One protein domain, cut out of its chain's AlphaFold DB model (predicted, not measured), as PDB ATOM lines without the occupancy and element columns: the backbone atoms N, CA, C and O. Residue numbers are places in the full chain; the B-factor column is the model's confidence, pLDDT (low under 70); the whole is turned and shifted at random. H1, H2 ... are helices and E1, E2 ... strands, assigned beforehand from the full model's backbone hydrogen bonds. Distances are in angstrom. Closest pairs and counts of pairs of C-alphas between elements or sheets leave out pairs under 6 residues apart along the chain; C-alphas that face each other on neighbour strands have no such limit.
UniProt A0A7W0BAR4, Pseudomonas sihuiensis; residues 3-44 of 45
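AT A GLANCE: This is residues 3 to 44 of the 45 residues of a protein of Pseudomonas sihuiensis (UniProt A0A7W0BAR4). A narrow ribbon of two antiparallel strands, E1 and E2, makes one end of a rod, and one short helix, H1, lies toward the other end, with a long unnamed stretch, residues 8 to 21, leading from E1 to H1 and a short link of 9 residues leading back from H1 to E2. The 42 printed residues run E1, H1, E2, a mixed class with 18 residues in named elements, under half. The whole is loose, radius of gyration of the C-alphas 11.6 A, spanning 40 by 19 by 10 A.

HOW THE PARTS SIT: E1, residues 3 to 7, and E2, residues 39 to 43, are antiparallel neighbours at 157 degrees. C-alphas 5 and 40 face each other at 4.4 A. N 41 and O 4, at 2.8 A, are within hydrogen-bond range. In H1, residues 22 to 29, every O i to N i+4 pair is within hydrogen-bond range.

IN THESE COORDINATES: E1 begins at C-alpha 3 (12.083, 81.736, -61.600) and measures 12.0 A. E2 measures 13.6 A and ends at C-alpha 43 (10.508, 76.585, -65.236). H1 measures 10.8 A from C-alpha 22 (10.929, 110.883, -60.523).

THE WHOLE: The C-alphas of Ser 20 and Cys 44 are the farthest apart, 40.3 A. E1 to H1 is a long link of 14 residues. Residues 17 to 22 stand free. The printed part has no cut, and no printed residue is under 70 in pLDDT.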
ATOM      1  N   LEU A   3      13.125  80.719 -61.779       97.88
ATOM      2  CA  LEU A   3      12.083  81.736 -61.600       97.88
ATOM      3  C   LEU A   3      12.473  82.994 -62.385       97.88
ATOM      4  O   LEU A   3      13.539  83.558 -62.140       97.88
ATOM      5  N   THR A   4      11.600  83.455 -63.278       98.19
ATOM      6  CA  THR A   4      11.777  84.699 -64.040       98.19
ATOM      7  C   THR A   4      10.659  85.679 -63.707       98.19
ATOM      8  O   THR A   4       9.486  85.368 -63.891       98.19
ATOM      9  N   LEU A   5      11.008  86.881 -63.245       97.94
ATOM     10  CA  LEU A   5      10.041  87.948 -62.983       97.94
ATOM     11  C   LEU A   5       9.698  88.663 -64.296       97.94
ATOM     12  O   LEU A   5      10.521  89.403 -64.832       97.94
ATOM     13  N   LEU A   6       8.492  88.437 -64.809       97.31
ATOM     14  CA  LEU A   6       8.008  89.058 -66.047       97.31
ATOM     15  C   LEU A   6       7.462  90.472 -65.790       97.31
ATOM     16  O   LEU A   6       7.554  91.347 -66.650       97.31
ATOM     17  N   GLY A   7       6.947  90.719 -64.583       97.75
ATOM     18  CA  GLY A   7       6.526  92.036 -64.123       97.75
ATOM     19  C   GLY A   7       6.538  92.132 -62.600       97.75
ATOM     20  O   GLY A   7       6.469  91.130 -61.892       97.75
ATOM     21  N   THR A   8       6.695  93.351 -62.086       98.12
ATOM     22  CA  THR A   8       6.929  93.621 -60.650       98.12
ATOM     23  C   THR A   8       6.164  94.842 -60.135       98.12
ATOM     24  O   THR A   8       6.465  95.362 -59.062       98.12
ATOM     25  N   GLY A   9       5.225  95.358 -60.926       97.69
ATOM     26  CA  GLY A   9       4.373  96.494 -60.595       97.69
ATOM     27  C   GLY A   9       3.010  96.045 -60.078       97.69
ATOM     28  O   GLY A   9       2.563  94.926 -60.330       97.69
ATOM     29  N   ASP A  10       2.339  96.939 -59.363       97.62
ATOM     30  CA  ASP A  10       0.928  96.780 -59.018       97.62
ATOM     31  C   ASP A  10       0.022  97.064 -60.239       97.62
ATOM     32  O   ASP A  10       0.491  97.215 -61.372       97.62
ATOM     33  N   ALA A  11      -1.290  97.160 -60.017       97.56
ATOM     34  CA  ALA A  11      -2.255  97.465 -61.072       97.56
ATOM     35  C   ALA A  11      -2.001  98.811 -61.782       97.56
ATOM     36  O   ALA A  11      -2.385  98.962 -62.942       97.56
ATOM     37  N   ARG A  12      -1.359  99.786 -61.120       97.31
ATOM     38  CA  ARG A  12      -1.050 101.099 -61.710       97.31
ATOM     39  C   ARG A  12       0.200 101.072 -62.579       97.31
ATOM     40  O   ARG A  12       0.316 101.923 -63.459       97.31
ATOM     41  N   GLN A  13       1.084 100.097 -62.351       98.12
ATOM     42  CA  GLN A  13       2.333  99.904 -63.089       98.12
ATOM     43  C   GLN A  13       3.298 101.097 -62.951       98.12
ATOM     44  O   GLN A  13       3.041 102.073 -62.245       98.12
ATOM     45  N   VAL A  14       4.459 101.011 -63.603       98.44
ATOM     46  CA  VAL A  14       5.388 102.142 -63.747       98.44
ATOM     47  C   VAL A  14       5.876 102.196 -65.200       98.44
ATOM     48  O   VAL A  14       6.517 101.240 -65.645       98.44
ATOM     49  N   PRO A  15       5.650 103.298 -65.939       98.38
ATOM     50  CA  PRO A  15       5.068 104.565 -65.490       98.38
ATOM     51  C   PRO A  15       3.547 104.502 -65.292       98.38
ATOM     52  O   PRO A  15       2.841 103.855 -66.059       98.38
ATOM     53  N   VAL A  16       3.048 105.256 -64.310       98.50
ATOM     54  CA  VAL A  16       1.613 105.529 -64.175       98.50
ATOM     55  C   VAL A  16       1.214 106.569 -65.223       98.50
ATOM     56  O   VAL A  16       1.936 107.552 -65.448       98.50
ATOM     57  N   TYR A  17       0.063 106.364 -65.866       97.38
ATOM     58  CA  TYR A  17      -0.497 107.325 -66.816       97.38
ATOM     59  C   TYR A  17      -0.577 108.726 -66.190       97.38
ATOM     60  O   TYR A  17      -1.035 108.887 -65.061       97.38
ATOM     61  N   ASN A  18      -0.102 109.733 -66.925       97.75
ATOM     62  CA  ASN A  18      -0.085 111.140 -66.513       97.75
ATOM     63  C   ASN A  18       0.656 111.462 -65.191       97.75
ATOM     64  O   ASN A  18       0.439 112.514 -64.600       97.75
ATOM     65  N   CYS A  19       1.541 110.584 -64.706       98.44
ATOM     66  CA  CYS A  19       2.358 110.855 -63.520       98.44
ATOM     67  C   CYS A  19       3.743 111.395 -63.901       98.44
ATOM     68  O   CYS A  19       4.434 110.753 -64.691       98.44
ATOM     69  N   SER A  20       4.179 112.503 -63.300       98.25
ATOM     70  CA  SER A  20       5.504 113.131 -63.481       98.25
ATOM     71  C   SER A  20       6.415 112.985 -62.251       98.25
ATOM     72  O   SER A  20       7.256 113.832 -61.964       98.25
ATOM     73  N   CYS A  21       6.224 111.932 -61.450       98.56
ATOM     74  CA  CYS A  21       7.139 111.672 -60.341       98.56
ATOM     75  C   CYS A  21       8.497 111.158 -60.865       98.56
ATOM     76  O   CYS A  21       8.543 110.535 -61.934       98.56
ATOM     77  N   PRO A  22       9.592 111.295 -60.087       98.56
ATOM     78  CA  PRO A  22      10.929 110.883 -60.523       98.56
ATOM     79  C   PRO A  22      11.019 109.427 -61.002       98.56
ATOM     80  O   PRO A  22      11.771 109.119 -61.923       98.56
ATOM     81  N   ALA A  23      10.232 108.520 -60.412       98.25
ATOM     82  CA  ALA A  23      10.205 107.115 -60.813       98.25
ATOM     83  C   ALA A  23       9.567 106.905 -62.198       98.25
ATOM     84  O   ALA A  23      10.090 106.132 -63.003       98.25
ATOM     85  N   CYS A  24       8.458 107.596 -62.490       98.62
ATOM     86  CA  CYS A  24       7.791 107.501 -63.789       98.62
ATOM     87  C   CYS A  24       8.608 108.193 -64.885       98.62
ATOM     88  O   CYS A  24       8.724 107.662 -65.985       98.62
ATOM     89  N   ASP A  25       9.232 109.330 -64.586       98.56
ATOM     90  CA  ASP A  25      10.093 110.013 -65.557       98.56
ATOM     91  C   ASP A  25      11.349 109.194 -65.861       98.56
ATOM     92  O   ASP A  25      11.704 108.993 -67.024       98.56
ATOM     93  N   ALA A  26      11.958 108.594 -64.836       98.56
ATOM     94  CA  ALA A  26      13.073 107.679 -65.026       98.56
ATOM     95  C   ALA A  26      12.706 106.453 -65.882       98.56
ATOM     96  O   ALA A  26      13.528 106.025 -66.688       98.56
ATOM     97  N   SER A  27      11.513 105.870 -65.729       98.38
ATOM     98  CA  SER A  27      11.098 104.688 -66.508       98.38
ATOM     99  C   SER A  27      10.687 105.008 -67.951       98.38
ATOM    100  O   SER A  27      10.693 104.119 -68.814       98.38
ATOM    101  N   ARG A  28      10.370 106.277 -68.240       97.62
ATOM    102  CA  ARG A  28      10.210 106.779 -69.613       97.62
ATOM    103  C   ARG A  28      11.547 106.819 -70.342       97.62
ATOM    104  O   ARG A  28      11.611 106.323 -71.463       97.62
ATOM    105  N   VAL A  29      12.592 107.334 -69.688       98.31
ATOM    106  CA  VAL A  29      13.953 107.439 -70.249       98.31
ATOM    107  C   VAL A  29      14.664 106.084 -70.283       98.31
ATOM    108  O   VAL A  29      15.306 105.750 -71.274       98.31
ATOM    109  N   TYR A  30      14.535 105.285 -69.222       98.38
ATOM    110  CA  TYR A  30      15.207 103.996 -69.072       98.38
ATOM    111  C   TYR A  30      14.178 102.855 -69.049       98.38
ATOM    112  O   TYR A  30      13.625 102.558 -67.984       98.38
ATOM    113  N   PRO A  31      13.938 102.155 -70.178       96.50
ATOM    114  CA  PRO A  31      12.940 101.086 -70.254       96.50
ATOM    115  C   PRO A  31      13.138  99.959 -69.233       96.50
ATOM    116  O   PRO A  31      12.161  99.400 -68.750       96.50
ATOM    117  N   ALA A  32      14.384  99.682 -68.831       97.06
ATOM    118  CA  ALA A  32      14.711  98.707 -67.788       97.06
ATOM    119  C   ALA A  32      14.138  99.054 -66.397       97.06
ATOM    120  O   ALA A  32      14.090  98.196 -65.520       97.06
ATOM    121  N   ARG A  33      13.701 100.302 -66.173       98.00
ATOM    122  CA  ARG A  33      13.046 100.746 -64.929       98.00
ATOM    123  C   ARG A  33      11.519 100.651 -64.987       98.00
ATOM    124  O   ARG A  33      10.857 101.007 -64.012       98.00
ATOM    125  N   ARG A  34      10.941 100.213 -66.112       98.31
ATOM    126  CA  ARG A  34       9.495  99.986 -66.219       98.31
ATOM    127  C   ARG A  34       9.096  98.769 -65.398       98.31
ATOM    128  O   ARG A  34       9.851  97.808 -65.271       98.31
ATOM    129  N   ARG A  35       7.889  98.812 -64.848       98.44
ATOM    130  CA  ARG A  35       7.314  97.715 -64.071       98.44
ATOM    131  C   ARG A  35       5.924  97.425 -64.608       98.44
ATOM    132  O   ARG A  35       5.018  98.221 -64.389       98.44
ATOM    133  N   GLY A  36       5.786  96.309 -65.320       97.75
ATOM    134  CA  GLY A  36       4.487  95.776 -65.735       97.75
ATOM    135  C   GLY A  36       3.769  95.045 -64.592       97.75
ATOM    136  O   GLY A  36       4.346  94.929 -63.507       97.75
ATOM    137  N   PRO A  37       2.546  94.534 -64.825       97.94
ATOM    138  CA  PRO A  37       1.760  93.811 -63.823       97.94
ATOM    139  C   PRO A  37       2.550  92.683 -63.154       97.94
ATOM    140  O   PRO A  37       3.298  91.980 -63.826       97.94
ATOM    141  N   CYS A  38       2.389  92.507 -61.843       98.38
ATOM    142  CA  CYS A  38       3.102  91.486 -61.077       98.38
ATOM    143  C   CYS A  38       2.804  90.072 -61.607       98.38
ATOM    144  O   CYS A  38       1.699  89.556 -61.432       98.38
ATOM    145  N   CYS A  39       3.793  89.451 -62.252       98.38
ATOM    146  CA  CYS A  39       3.715  88.080 -62.743       98.38
ATOM    147  C   CYS A  39       5.112  87.470 -62.923       98.38
ATOM    148  O   CYS A  39       6.118  88.175 -63.064       98.38
ATOM    149  N   ALA A  40       5.174  86.140 -62.920       98.19
ATOM    150  CA  ALA A  40       6.416  85.395 -63.055       98.19
ATOM    151  C   ALA A  40       6.233  84.105 -63.866       98.19
ATOM    152  O   ALA A  40       5.154  83.517 -63.874       98.19
ATOM    153  N   LEU A  41       7.313  83.668 -64.515       98.38
ATOM    154  CA  LEU A  41       7.445  82.366 -65.161       98.38
ATOM    155  C   LEU A  41       8.252  81.435 -64.253       98.38
ATOM    156  O   LEU A  41       9.345  81.793 -63.809       98.38
ATOM    157  N   ILE A  42       7.724  80.236 -64.018       98.19
ATOM    158  CA  ILE A  42       8.425  79.151 -63.332       98.19
ATOM    159  C   ILE A  42       8.760  78.072 -64.354       98.19
ATOM    160  O   ILE A  42       7.872  77.555 -65.026       98.19
ATOM    161  N   GLU A  43      10.031  77.703 -64.429       98.31
ATOM    162  CA  GLU A  43      10.508  76.585 -65.236       98.31
ATOM    163  C   GLU A  43      11.015  75.482 -64.312       98.31
ATOM    164  O   GLU A  43      12.040  75.617 -63.630       98.31
ATOM    165  N   CYS A  44      10.269  74.382 -64.292       95.44
ATOM    166  CA  CYS A  44      10.600  73.169 -63.564       95.44
ATOM    167  C   CYS A  44      10.879  72.053 -64.570       95.44
ATOM    168  O   CYS A  44      10.044  71.772 -65.426       95.44
TER     169      CYS A  44